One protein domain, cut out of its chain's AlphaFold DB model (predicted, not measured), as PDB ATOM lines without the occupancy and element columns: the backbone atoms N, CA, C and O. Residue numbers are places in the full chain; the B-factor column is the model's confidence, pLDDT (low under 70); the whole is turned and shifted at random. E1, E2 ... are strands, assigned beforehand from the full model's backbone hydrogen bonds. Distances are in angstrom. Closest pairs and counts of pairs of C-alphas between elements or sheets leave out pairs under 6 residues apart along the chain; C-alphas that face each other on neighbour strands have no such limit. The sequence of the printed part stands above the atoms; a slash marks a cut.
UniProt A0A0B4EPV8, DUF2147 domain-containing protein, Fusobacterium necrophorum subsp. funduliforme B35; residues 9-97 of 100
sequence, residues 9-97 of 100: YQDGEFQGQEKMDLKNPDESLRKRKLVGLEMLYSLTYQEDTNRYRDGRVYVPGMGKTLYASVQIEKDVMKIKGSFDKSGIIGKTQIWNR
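Overview. This is residues 9 to 97 of the 100 residues of the protein "DUF2147 domain-containing protein" of Fusobacterium necrophorum subsp. funduliforme B35 (UniProt A0A0B4EPV8). A single, strongly twisted sheet of five strands zigzags as a meander, each strand the antiparallel neighbour of the one before, and a long stretch with no named element, residues 9 to 43, reaches away from it as an arm. Residues 11 to 16 of that arm stick out free, and residues 40 to 41 come back to the sheet and pair with residues 56 to 57 of E2. The printed part has 89 residues with no named helix and five named strands, E1 to E5, in the same order along the chain and across the sheet; 36 residues are in these strands, under half, and the class is all strand. The whole is loose, with a radius of gyration of the C-alphas of 15.1 A, and elongated, spanning 49 by 28 by 21 A.

Along the chain. Residues 9 to 43 come first, from C-alpha 9 at (-55.247, -46.086, -65.254). E1 is residues 44 to 46 and begins with C-alpha 44 at (-40.044, -28.787, -40.048). E2, residues 51 to 59, is 20.8 A long and bends by 77 degrees at residue 54. E3, residues 64 to 73, is the longest strand at 27.2 A and bends by 56 degrees at residue 67. E4, residues 76 to 82, is 19.2 A long. E5, residues 90 to 96, is 19.7 A long and ends with C-alpha 96 at (-33.578, -38.989, -57.511).

Arrangement. From edge to edge of the sheet the strands' lines turn by 87 degrees. The edge strand E1 forms a hairpin with E2 at 146 degrees; the C-alphas of Tyr 45 and Tyr 52 face each other at 4.3 A, and N 46 and O 51 are within hydrogen-bond range at 2.8 A. E2 and E3 form a hairpin at 140 degrees, with C-alphas 58 and 65 facing each other at 4.2 A and N 66 and O 57 within range at 2.8 A. E3 and E4 form a hairpin at 152 degrees, with C-alphas 72 and 77 facing each other at 4.6 A and N 78 and O 71 within range at 2.8 A. E4 and the other edge strand, E5, form a hairpin at 161 degrees, with C-alphas 82 and 90 facing each other at 3.8 A and N 77 and O 95 within range at 2.8 A. E1 is apart from E4 and E5, and E2 is apart from E5.

Size, cuts and confidence. The two C-alphas farthest apart, those of Glu 13 and Asp 48, are 49.4 A from each other. The links E1 to E2, E2 to E3 and E3 to E4 are tight, and E4 to E5 is short, with 7 residues. The printed part has no cut. The mean pLDDT of the printed part is 95.4, and no printed residue is under 70.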
ATOM      1  N   TYR A   9     -54.986 -44.644 -65.331       90.00
ATOM      2  CA  TYR A   9     -55.247 -46.086 -65.254       90.00
ATOM      3  C   TYR A   9     -54.896 -46.749 -66.590       90.00
ATOM      4  O   TYR A   9     -55.256 -46.248 -67.656       90.00
ATOM      5  N   GLN A  10     -54.157 -47.857 -66.528       90.75
ATOM      6  CA  GLN A  10     -53.695 -48.580 -67.719       90.75
ATOM      7  C   GLN A  10     -54.720 -49.612 -68.203       90.75
ATOM      8  O   GLN A  10     -54.739 -49.950 -69.384       90.75
ATOM      9  N   ASP A  11     -55.584 -50.071 -67.304       91.25
ATOM     10  CA  ASP A  11     -56.561 -51.135 -67.484       91.25
ATOM     11  C   ASP A  11     -57.793 -50.918 -66.577       91.25
ATOM     12  O   ASP A  11     -57.831 -50.010 -65.740       91.25
ATOM     13  N   GLY A  12     -58.819 -51.754 -66.764       90.94
ATOM     14  CA  GLY A  12     -60.052 -51.740 -65.970       90.94
ATOM     15  C   GLY A  12     -61.061 -50.658 -66.371       90.94
ATOM     16  O   GLY A  12     -60.926 -49.996 -67.396       90.94
ATOM     17  N   GLU A  13     -62.092 -50.480 -65.540       90.62
ATOM     18  CA  GLU A  13     -63.224 -49.563 -65.781       90.62
ATOM     19  C   GLU A  13     -62.793 -48.105 -66.021       90.62
ATOM     20  O   GLU A  13     -63.414 -47.383 -66.798       90.62
ATOM     21  N   PHE A  14     -61.697 -47.676 -65.392       89.81
ATOM     22  CA  PHE A  14     -61.195 -46.304 -65.481       89.81
ATOM     23  C   PHE A  14     -60.071 -46.124 -66.511       89.81
ATOM     24  O   PHE A  14     -59.396 -45.095 -66.484       89.81
ATOM     25  N   GLN A  15     -59.829 -47.097 -67.399       94.25
ATOM     26  CA  GLN A  15     -58.735 -47.044 -68.375       94.25
ATOM     27  C   GLN A  15     -58.703 -45.710 -69.146       94.25
ATOM     28  O   GLN A  15     -59.722 -45.220 -69.629       94.25
ATOM     29  N   GLY A  16     -57.512 -45.109 -69.244       92.94
ATOM     30  CA  GLY A  16     -57.296 -43.822 -69.916       92.94
ATOM     31  C   GLY A  16     -57.693 -42.590 -69.093       92.94
ATOM     32  O   GLY A  16     -57.319 -41.477 -69.456       92.94
ATOM     33  N   GLN A  17     -58.387 -42.761 -67.965       92.69
ATOM     34  CA  GLN A  17     -58.709 -41.665 -67.052       92.69
ATOM     35  C   GLN A  17     -57.552 -41.392 -66.089       92.69
ATOM     36  O   GLN A  17     -56.770 -42.284 -65.745       92.69
ATOM     37  N   GLU A  18     -57.444 -40.144 -65.629       94.00
ATOM     38  CA  GLU A  18     -56.493 -39.775 -64.582       94.00
ATOM     39  C   GLU A  18     -56.826 -40.482 -63.267       94.00
ATOM     40  O   GLU A  18     -57.990 -40.646 -62.898       94.00
ATOM     41  N   LYS A  19     -55.789 -40.873 -62.524       93.19
ATOM     42  CA  LYS A  19     -55.958 -41.525 -61.227       93.19
ATOM     43  C   LYS A  19     -56.657 -40.595 -60.240       93.19
ATOM     44  O   LYS A  19     -56.199 -39.476 -59.997       93.19
ATOM     45  N   MET A  20     -57.726 -41.101 -59.634       94.69
ATOM     46  CA  MET A  20     -58.514 -40.421 -58.607       94.69
ATOM     47  C   MET A  20     -58.239 -41.004 -57.218       94.69
ATOM     48  O   MET A  20     -57.738 -42.124 -57.075       94.69
ATOM     49  N   ASP A  21     -58.597 -40.258 -56.178       95.44
ATOM     50  CA  ASP A  21     -58.406 -40.637 -54.776       95.44
ATOM     51  C   ASP A  21     -59.455 -41.637 -54.252       95.44
ATOM     52  O   ASP A  21     -60.063 -41.459 -53.197       95.44
ATOM     53  N   LEU A  22     -59.687 -42.717 -55.000       94.81
ATOM     54  CA  LEU A  22     -60.807 -43.645 -54.793       94.81
ATOM     55  C   LEU A  22     -60.848 -44.304 -53.405       94.81
ATOM     56  O   LEU A  22     -61.901 -44.766 -52.975       94.81
ATOM     57  N   LYS A  23     -59.712 -44.373 -52.704       95.56
ATOM     58  CA  LYS A  23     -59.591 -45.002 -51.380       95.56
ATOM     59  C   LYS A  23     -59.639 -44.004 -50.227       95.56
ATOM     60  O   LYS A  23     -59.368 -44.389 -49.089       95.56
ATOM     61  N   ASN A  24     -59.954 -42.737 -50.489       97.62
ATOM     62  CA  ASN A  24     -60.086 -41.765 -49.418       97.62
ATOM     63  C   ASN A  24     -61.177 -42.205 -48.418       97.62
ATOM     64  O   ASN A  24     -62.260 -42.624 -48.850       97.62
ATOM     65  N   PRO A  25     -60.916 -42.158 -47.097       97.00
ATOM     66  CA  PRO A  25     -61.936 -42.452 -46.093       97.00
ATOM     67  C   PRO A  25     -63.119 -41.480 -46.162       97.00
ATOM     68  O   PRO A  25     -64.243 -41.897 -45.903       97.00
ATOM     69  N   ASP A  26     -62.884 -40.228 -46.559       97.31
ATOM     70  CA  ASP A  26     -63.937 -39.262 -46.857       97.31
ATOM     71  C   ASP A  26     -64.427 -39.457 -48.299       97.31
ATOM     72  O   ASP A  26     -63.687 -39.268 -49.270       97.31
ATOM     73  N   GLU A  27     -65.693 -39.842 -48.442       97.00
ATOM     74  CA  GLU A  27     -66.304 -40.119 -49.741       97.00
ATOM     75  C   GLU A  27     -66.362 -38.886 -50.645       97.00
ATOM     76  O   GLU A  27     -66.242 -39.012 -51.867       97.00
ATOM     77  N   SER A  28     -66.480 -37.690 -50.057       97.31
ATOM     78  CA  SER A  28     -66.526 -36.431 -50.805       97.31
ATOM     79  C   SER A  28     -65.205 -36.146 -51.526       97.31
ATOM     80  O   SER A  28     -65.193 -35.532 -52.595       97.31
ATOM     81  N   LEU A  29     -64.093 -36.671 -51.000       96.88
ATOM     82  CA  LEU A  29     -62.758 -36.497 -51.562       96.88
ATOM     83  C   LEU A  29     -62.414 -37.536 -52.636       96.88
ATOM     84  O   LEU A  29     -61.445 -37.334 -53.367       96.88
ATOM     85  N   ARG A  30     -63.198 -38.613 -52.805       96.06
ATOM     86  CA  ARG A  30     -62.865 -39.715 -53.736       96.06
ATOM     87  C   ARG A  30     -62.863 -39.327 -55.216       96.06
ATOM     88  O   ARG A  30     -62.299 -40.050 -56.033       96.06
ATOM     89  N   LYS A  31     -63.467 -38.187 -55.565       93.81
ATOM     90  CA  LYS A  31     -63.540 -37.661 -56.940       93.81
ATOM     91  C   LYS A  31     -62.361 -36.758 -57.318       93.81
ATOM     92  O   LYS A  31     -62.266 -36.334 -58.466       93.81
ATOM     93  N   ARG A  32     -61.472 -36.425 -56.373       95.38
ATOM     94  CA  ARG A  32     -60.314 -35.566 -56.659       95.38
ATOM     95  C   ARG A  32     -59.214 -36.349 -57.373       95.38
ATOM     96  O   ARG A  32     -59.006 -37.535 -57.113       95.38
ATOM     97  N   LYS A  33     -58.484 -35.661 -58.244       95.25
ATOM     98  CA  LYS A  33     -57.330 -36.202 -58.970       95.25
ATOM     99  C   LYS A  33     -56.137 -36.372 -58.026       95.25
ATOM    100  O   LYS A  33     -55.951 -35.573 -57.111       95.25
ATOM    101  N   LEU A  34     -55.320 -37.402 -58.255       94.06
ATOM    102  CA  LEU A  34     -54.057 -37.594 -57.529       94.06
ATOM    103  C   LEU A  34     -52.946 -36.679 -58.047       94.06
ATOM    104  O   LEU A  34     -52.063 -36.293 -57.283       94.06
ATOM    105  N   VAL A  35     -52.980 -36.329 -59.335       93.06
ATOM    106  CA  VAL A  35     -52.069 -35.335 -59.908       93.06
ATOM    107  C   VAL A  35     -52.357 -33.976 -59.274       93.06
ATOM    108  O   VAL A  35     -53.506 -33.547 -59.216       93.06
ATOM    109  N   GLY A  36     -51.305 -33.313 -58.789       91.50
ATOM    110  CA  GLY A  36     -51.405 -32.020 -58.106       91.50
ATOM    111  C   GLY A  36     -51.869 -32.098 -56.649       91.50
ATOM    112  O   GLY A  36     -51.953 -31.063 -55.995       91.50
ATOM    113  N   LEU A  37     -52.151 -33.293 -56.117       94.19
ATOM    114  CA  LEU A  37     -52.536 -33.447 -54.719       94.19
ATOM    115  C   LEU A  37     -51.329 -33.229 -53.796       94.19
ATOM    116  O   LEU A  37     -50.294 -33.882 -53.947       94.19
ATOM    117  N   GLU A  38     -51.481 -32.372 -52.788       94.50
ATOM    118  CA  GLU A  38     -50.500 -32.239 -51.711       94.50
ATOM    119  C   GLU A  38     -50.489 -33.520 -50.862       94.50
ATOM    120  O   GLU A  38     -51.396 -33.787 -50.072       94.50
ATOM    121  N   MET A  39     -49.467 -34.359 -51.059       95.25
ATOM    122  CA  MET A  39     -49.330 -35.626 -50.334       95.25
ATOM    123  C   MET A  39     -48.349 -35.555 -49.167       95.25
ATOM    124  O   MET A  39     -48.398 -36.433 -48.317       95.25
ATOM    125  N   LEU A  40     -47.468 -34.558 -49.106       96.75
ATOM    126  CA  LEU A  40     -46.423 -34.430 -48.090       96.75
ATOM    127  C   LEU A  40     -46.434 -33.004 -47.541       96.75
ATOM    128  O   LEU A  40     -46.217 -32.067 -48.300       96.75
ATOM    129  N   TYR A  41     -46.688 -32.852 -46.243       98.00
ATOM    130  CA  TYR A  41     -46.934 -31.550 -45.616       98.00
ATOM    131  C   TYR A  41     -46.456 -31.511 -44.156       98.00
ATOM    132  O   TYR A  41     -46.056 -32.535 -43.595       98.00
ATOM    133  N   SER A  42     -46.489 -30.319 -43.546       97.94
ATOM    134  CA  SER A  42     -46.109 -30.055 -42.140       97.94
ATOM    135  C   SER A  42     -44.677 -30.452 -41.762       97.94
ATOM    136  O   SER A  42     -44.407 -30.824 -40.626       97.94
ATOM    137  N   LEU A  43     -43.753 -30.399 -42.718       97.62
ATOM    138  CA  LEU A  43     -42.341 -30.681 -42.481       97.62
ATOM    139  C   LEU A  43     -41.644 -29.491 -41.810       97.62
ATOM    140  O   LEU A  43     -41.716 -28.371 -42.310       97.62
ATOM    141  N   THR A  44     -40.890 -29.764 -40.747       98.00
ATOM    142  CA  THR A  44     -40.044 -28.787 -40.048       98.00
ATOM    143  C   THR A  44     -38.584 -29.185 -40.182       98.00
ATOM    144  O   THR A  44     -38.227 -30.324 -39.875       98.00
ATOM    145  N   TYR A  45     -37.736 -28.266 -40.643       97.44
ATOM    146  CA  TYR A  45     -36.299 -28.508 -40.754       97.44
ATOM    147  C   TYR A  45     -35.630 -28.520 -39.373       97.44
ATOM    148  O   TYR A  45     -35.914 -27.668 -38.535       97.44
ATOM    149  N   GLN A  46     -34.756 -29.498 -39.155       96.12
ATOM    150  CA  GLN A  46     -33.990 -29.723 -37.935       96.12
ATOM    151  C   GLN A  46     -32.499 -29.644 -38.293       96.12
ATOM    152  O   GLN A  46     -31.972 -30.523 -38.984       96.12
ATOM    153  N   GLU A  47     -31.840 -28.562 -37.871       94.38
ATOM    154  CA  GLU A  47     -30.439 -28.265 -38.211       94.38
ATOM    155  C   GLU A  47     -29.464 -29.311 -37.657       94.38
ATOM    156  O   GLU A  47     -28.538 -29.727 -38.349       94.38
ATOM    157  N   ASP A  48     -29.716 -29.785 -36.437       93.69
ATOM    158  CA  ASP A  48     -28.898 -30.758 -35.704       93.69
ATOM    159  C   ASP A  48     -28.726 -32.101 -36.434       93.69
ATOM    160  O   ASP A  48     -27.709 -32.782 -36.304       93.69
ATOM    161  N   THR A  49     -29.730 -32.482 -37.216       91.06
ATOM    162  CA  THR A  49     -29.811 -33.769 -37.906       91.06
ATOM    163  C   THR A  49     -29.812 -33.630 -39.422       91.06
ATOM    164  O   THR A  49     -29.798 -34.653 -40.112       91.06
ATOM    165  N   ASN A  50     -29.820 -32.397 -39.948       92.62
ATOM    166  CA  ASN A  50     -29.989 -32.081 -41.368       92.62
ATOM    167  C   ASN A  50     -31.178 -32.851 -41.982       92.62
ATOM    168  O   ASN A  50     -31.064 -33.565 -42.987       92.62
ATOM    169  N   ARG A  51     -32.329 -32.793 -41.301       96.19
ATOM    170  CA  ARG A  51     -33.543 -33.539 -41.658       96.19
ATOM    171  C   ARG A  51     -34.778 -32.680 -41.504       96.19
ATOM    172  O   ARG A  51     -34.869 -31.856 -40.609       96.19
ATOM    173  N   TYR A  52     -35.781 -32.961 -42.318       98.06
ATOM    174  CA  TYR A  52     -37.134 -32.494 -42.070       98.06
ATOM    175  C   TYR A  52     -37.900 -33.545 -41.263       98.06
ATOM    176  O   TYR A  52     -37.894 -34.731 -41.614       98.06
ATOM    177  N   ARG A  53     -38.563 -33.124 -40.186       97.06
ATOM    178  CA  ARG A  53     -39.341 -33.977 -39.274       97.06
ATOM    179  C   ARG A  53     -40.740 -33.409 -39.037       97.06
ATOM    180  O   ARG A  53     -41.101 -32.395 -39.621       97.06
ATOM    181  N   ASP A  54     -41.528 -34.137 -38.245       97.38
ATOM    182  CA  ASP A  54     -42.914 -33.820 -37.857       97.38
ATOM    183  C   ASP A  54     -43.919 -33.724 -39.013       97.38
ATOM    184  O   ASP A  54     -45.093 -33.411 -38.812       97.38
ATOM    185  N   GLY A  55     -43.477 -34.109 -40.210       98.19
ATOM    186  CA  GLY A  55     -44.302 -34.128 -41.395       98.19
ATOM    187  C   GLY A  55     -45.364 -35.214 -41.364       98.19
ATOM    188  O   GLY A  55     -45.365 -36.154 -40.557       98.19
ATOM    189  N   ARG A  56     -46.262 -35.109 -42.333       98.44
ATOM    190  CA  ARG A  56     -47.314 -36.078 -42.611       98.44
ATOM    191  C   ARG A  56     -47.275 -36.436 -44.086       98.44
ATOM    192  O   ARG A  56     -47.053 -35.568 -44.926       98.44
ATOM    193  N   VAL A  57     -47.492 -37.714 -44.393       97.94
ATOM    194  CA  VAL A  57     -47.600 -38.195 -45.772       97.94
ATOM    195  C   VAL A  57     -48.920 -38.921 -45.980       97.94
ATOM    196  O   VAL A  57     -49.195 -39.930 -45.327       97.94
ATOM    197  N   TYR A  58     -49.752 -38.406 -46.877       97.06
ATOM    198  CA  TYR A  58     -50.938 -39.104 -47.346       97.06
ATOM    199  C   TYR A  58     -50.534 -40.167 -48.367       97.06
ATOM    200  O   TYR A  58     -49.803 -39.895 -49.316       97.06
ATOM    201  N   VAL A  59     -51.011 -41.395 -48.169       95.19
ATOM    202  CA  VAL A  59     -50.790 -42.535 -49.061       95.19
ATOM    203  C   VAL A  59     -52.136 -42.911 -49.686       95.19
ATOM    204  O   VAL A  59     -52.864 -43.725 -49.105       95.19
ATOM    205  N   PRO A  60     -52.480 -42.370 -50.874       93.94
ATOM    206  CA  PRO A  60     -53.780 -42.596 -51.508       93.94
ATOM    207  C   PRO A  60     -54.084 -44.076 -51.731       93.94
ATOM    208  O   PRO A  60     -55.175 -44.550 -51.449       93.94
ATOM    209  N   GLY A  61     -53.076 -44.865 -52.123       91.12
ATOM    210  CA  GLY A  61     -53.226 -46.311 -52.328       91.12
ATOM    211  C   GLY A  61     -53.662 -47.097 -51.081       91.12
ATOM    212  O   GLY A  61     -54.119 -48.236 -51.216       91.12
ATOM    213  N   MET A  62     -53.545 -46.492 -49.893       93.75
ATOM    214  CA  MET A  62     -53.968 -47.037 -48.600       93.75
ATOM    215  C   MET A  62     -55.112 -46.250 -47.949       93.75
ATOM    216  O   MET A  62     -55.634 -46.713 -46.938       93.75
ATOM    217  N   GLY A  63     -55.463 -45.063 -48.459       96.38
ATOM    218  CA  GLY A  63     -56.416 -44.164 -47.803       96.38
ATOM    219  C   GLY A  63     -55.961 -43.686 -46.418       96.38
ATOM    220  O   GLY A  63     -56.795 -43.442 -45.549       96.38
ATOM    221  N   LYS A  64     -54.648 -43.612 -46.156       96.81
ATOM    222  CA  LYS A  64     -54.098 -43.329 -44.816       96.81
ATOM    223  C   LYS A  64     -53.080 -42.201 -44.837       96.81
ATOM    224  O   LYS A  64     -52.302 -42.081 -45.777       96.81
ATOM    225  N   THR A  65     -53.035 -41.449 -43.742       97.94
ATOM    226  CA  THR A  65     -51.983 -40.466 -43.465       97.94
ATOM    227  C   THR A  65     -51.013 -41.024 -42.430       97.94
ATOM    228  O   THR A  65     -51.417 -41.385 -41.322       97.94
ATOM    229  N   LEU A  66     -49.735 -41.071 -42.785       98.25
ATOM    230  CA  LEU A  66     -48.632 -41.560 -41.960       98.25
ATOM    231  C   LEU A  66     -47.784 -40.394 -41.433       98.25
ATOM    232  O   LEU A  66     -47.890 -39.270 -41.926       98.25
ATOM    233  N   TYR A  67     -46.936 -40.658 -40.439       98.62
ATOM    234  CA  TYR A  67     -45.862 -39.734 -40.069       98.62
ATOM    235  C   TYR A  67     -44.820 -39.696 -41.185       98.62
ATOM    236  O   TYR A  67     -44.605 -40.705 -41.858       98.62
ATOM    237  N   ALA A  68     -44.187 -38.543 -41.386       98.44
ATOM    238  CA  ALA A  68     -43.200 -38.348 -42.432       98.44
ATOM    239  C   ALA A  68     -41.922 -37.677 -41.921       98.44
ATOM    240  O   ALA A  68     -41.943 -36.796 -41.063       98.44
ATOM    241  N   SER A  69     -40.800 -38.081 -42.506       98.25
ATOM    242  CA  SER A  69     -39.537 -37.350 -42.428       98.25
ATOM    243  C   SER A  69     -38.850 -37.357 -43.787       98.25
ATOM    244  O   SER A  69     -39.051 -38.279 -44.584       98.25
ATOM    245  N   VAL A  70     -38.049 -36.327 -44.048       98.12
ATOM    246  CA  VAL A  70     -37.284 -36.193 -45.289       98.12
ATOM    247  C   VAL A  70     -35.825 -35.947 -44.961       98.12
ATOM    248  O   VAL A  70     -35.495 -35.151 -44.085       98.12
ATOM    249  N   GLN A  71     -34.950 -36.622 -45.691       97.00
ATOM    250  CA  GLN A  71     -33.526 -36.331 -45.705       97.00
ATOM    251  C   GLN A  71     -33.094 -36.108 -47.149       97.00
ATOM    252  O   GLN A  71     -33.433 -36.907 -48.025       97.00
ATOM    253  N   ILE A  72     -32.361 -35.026 -47.393       95.06
ATOM    254  CA  ILE A  72     -31.834 -34.690 -48.714       95.06
ATOM    255  C   ILE A  72     -30.318 -34.841 -48.658       95.06
ATOM    256  O   ILE A  72     -29.652 -34.241 -47.819       95.06
ATOM    257  N   GLU A  73     -29.779 -35.666 -49.545       93.19
ATOM    258  CA  GLU A  73     -28.349 -35.924 -49.684       93.19
ATOM    259  C   GLU A  73     -27.978 -35.748 -51.158       93.19
ATOM    260  O   GLU A  73     -28.273 -36.614 -51.981       93.19
ATOM    261  N   LYS A  74     -27.330 -34.625 -51.497       93.12
ATOM    262  CA  LYS A  74     -26.979 -34.256 -52.881       93.12
ATOM    263  C   LYS A  74     -28.212 -34.269 -53.804       93.12
ATOM    264  O   LYS A  74     -29.090 -33.415 -53.680       93.12
ATOM    265  N   ASP A  75     -28.288 -35.259 -54.689       94.75
ATOM    266  CA  ASP A  75     -29.337 -35.440 -55.693       94.75
ATOM    267  C   ASP A  75     -30.364 -36.500 -55.291       94.75
ATOM    268  O   ASP A  75     -31.216 -36.884 -56.086       94.75
ATOM    269  N   VAL A  76     -30.306 -36.972 -54.047       95.69
ATOM    270  CA  VAL A  76     -31.200 -38.001 -53.528       95.69
ATOM    271  C   VAL A  76     -32.061 -37.428 -52.412       95.69
ATOM    272  O   VAL A  76     -31.568 -36.964 -51.385       95.69
ATOM    273  N   MET A  77     -33.375 -37.528 -52.584       95.31
ATOM    274  CA  MET A  77     -34.362 -37.263 -51.546       95.31
ATOM    275  C   MET A  77     -34.892 -38.587 -50.993       95.31
ATOM    276  O   MET A  77     -35.453 -39.414 -51.714       95.31
ATOM    277  N   LYS A  78     -34.725 -38.789 -49.687       96.88
ATOM    278  CA  LYS A  78     -35.241 -39.940 -48.942       96.88
ATOM    279  C   LYS A  78     -36.479 -39.503 -48.176       96.88
ATOM    280  O   LYS A  78     -36.368 -38.746 -47.216       96.88
ATOM    281  N   ILE A  79     -37.647 -39.997 -48.572       97.12
ATOM    282  CA  ILE A  79     -38.921 -39.728 -47.896       97.12
ATOM    283  C   ILE A  79     -39.292 -40.968 -47.092       97.12
ATOM    284  O   ILE A  79     -39.550 -42.023 -47.670       97.12
ATOM    285  N   LYS A  80     -39.331 -40.868 -45.765       97.62
ATOM    286  CA  LYS A  80     -39.767 -41.965 -44.897       97.62
ATOM    287  C   LYS A  80     -41.190 -41.722 -44.424       97.62
ATOM    288  O   LYS A  80     -41.424 -40.747 -43.722       97.62
ATOM    289  N   GLY A  81     -42.100 -42.632 -44.770       98.00
ATOM    290  CA  GLY A  81     -43.441 -42.712 -44.192       98.00
ATOM    291  C   GLY A  81     -43.500 -43.800 -43.118       98.00
ATOM    292  O   GLY A  81     -43.095 -44.934 -43.388       98.00
ATOM    293  N   SER A  82     -43.993 -43.486 -41.921       98.12
ATOM    294  CA  SER A  82     -44.057 -44.413 -40.780       98.12
ATOM    295  C   SER A  82     -45.400 -44.395 -40.055       98.12
ATOM    296  O   SER A  82     -46.102 -43.386 -40.000       98.12
ATOM    297  N   PHE A  83     -45.761 -45.536 -39.470       97.62
ATOM    298  CA  PHE A  83     -46.964 -45.664 -38.645       97.62
ATOM    299  C   PHE A  83     -46.786 -45.041 -37.259       97.62
ATOM    300  O   PHE A  83     -47.758 -44.588 -36.660       97.62
ATOM    301  N   ASP A  84     -45.550 -44.967 -36.772       97.50
ATOM    302  CA  ASP A  84     -45.183 -44.372 -35.494       97.50
ATOM    303  C   ASP A  84     -44.418 -43.048 -35.671       97.50
ATOM    304  O   ASP A  84     -43.745 -42.819 -36.683       97.50
ATOM    305  N   LYS A  85     -44.491 -42.187 -34.648       96.06
ATOM    306  CA  LYS A  85     -43.841 -40.867 -34.633       96.06
ATOM    307  C   LYS A  85     -42.310 -40.950 -34.593       96.06
ATOM    308  O   LYS A  85     -41.635 -40.063 -35.114       96.06
ATOM    309  N   SER A  86     -41.748 -42.003 -33.990       94.88
ATOM    310  CA  SER A  86     -40.292 -42.190 -33.934       94.88
ATOM    311  C   SER A  86     -39.684 -42.570 -35.284       94.88
ATOM    312  O   SER A  86     -38.487 -42.393 -35.496       94.88
ATOM    313  N   GLY A  87     -40.512 -43.025 -36.224       95.44
ATOM    314  CA  GLY A  87     -40.080 -43.417 -37.550       95.44
ATOM    315  C   GLY A  87     -39.468 -44.809 -37.592       95.44
ATOM    316  O   GLY A  87     -38.663 -45.052 -38.482       95.44
ATOM    317  N   ILE A  88     -39.778 -45.717 -36.668       96.00
ATOM    318  CA  ILE A  88     -39.180 -47.063 -36.629       96.00
ATOM    319  C   ILE A  88     -39.883 -47.994 -37.625       96.00
ATOM    320  O   ILE A  88     -39.229 -48.647 -38.439       96.00
ATOM    321  N   ILE A  89     -41.215 -48.002 -37.621       96.94
ATOM    322  CA  ILE A  89     -42.068 -48.889 -38.413       96.94
ATOM    323  C   ILE A  89     -42.575 -48.121 -39.631       96.94
ATOM    324  O   ILE A  89     -43.585 -47.415 -39.596       96.94
ATOM    325  N   GLY A  90     -41.862 -48.253 -40.744       95.50
ATOM    326  CA  GLY A  90     -42.185 -47.517 -41.958       95.50
ATOM    327  C   GLY A  90     -41.406 -47.972 -43.177       95.50
ATOM    328  O   GLY A  90     -40.620 -48.915 -43.126       95.50
ATOM    329  N   LYS A  91     -41.621 -47.269 -44.287       96.19
ATOM    330  CA  LYS A  91     -40.884 -47.466 -45.537       96.19
ATOM    331  C   LYS A  91     -40.271 -46.153 -45.993       96.19
ATOM    332  O   LYS A  91     -40.864 -45.090 -45.825       96.19
ATOM    333  N   THR A  92     -39.099 -46.257 -46.603       96.25
ATOM    334  CA  THR A  92     -38.420 -45.130 -47.240       96.25
ATOM    335  C   THR A  92     -38.578 -45.241 -48.748       96.25
ATOM    336  O   THR A  92     -38.249 -46.270 -49.335       96.25
ATOM    337  N   GLN A  93     -39.075 -44.178 -49.370       94.31
ATOM    338  CA  GLN A  93     -39.056 -43.992 -50.810       94.31
ATOM    339  C   GLN A  93     -37.865 -43.105 -51.176       94.31
ATOM    340  O   GLN A  93     -37.606 -42.091 -50.531       94.31
ATOM    341  N   ILE A  94     -37.143 -43.513 -52.214       94.88
ATOM    342  CA  ILE A  94     -36.010 -42.774 -52.766       94.88
ATOM    343  C   ILE A  94     -36.481 -42.069 -54.029       94.88
ATOM    344  O   ILE A  94     -37.029 -42.730 -54.917       94.88
ATOM    345  N   TRP A  95     -36.290 -40.757 -54.087       92.94
ATOM    346  CA  TRP A  95     -36.498 -39.924 -55.266       92.94
ATOM    347  C   TRP A  95     -35.152 -39.348 -55.684       92.94
ATOM    348  O   TRP A  95     -34.471 -38.715 -54.882       92.94
ATOM    349  N   ASN A  96     -34.772 -39.588 -56.933       93.31
ATOM    350  CA  ASN A  96     -33.578 -38.989 -57.511       93.31
ATOM    351  C   ASN A  96     -33.969 -37.674 -58.180       93.31
ATOM    352  O   ASN A  96     -35.053 -37.573 -58.763       93.31
ATOM    353  N   ARG A  97     -33.085 -36.679 -58.097       92.31
ATOM    354  CA  ARG A  97     -33.198 -35.448 -58.869       92.31
ATOM    355  C   ARG A  97     -33.326 -35.824 -60.339       92.31
ATOM    356  O   ARG A  97     -32.581 -36.655 -60.848       92.31
TER     357      ARG A  97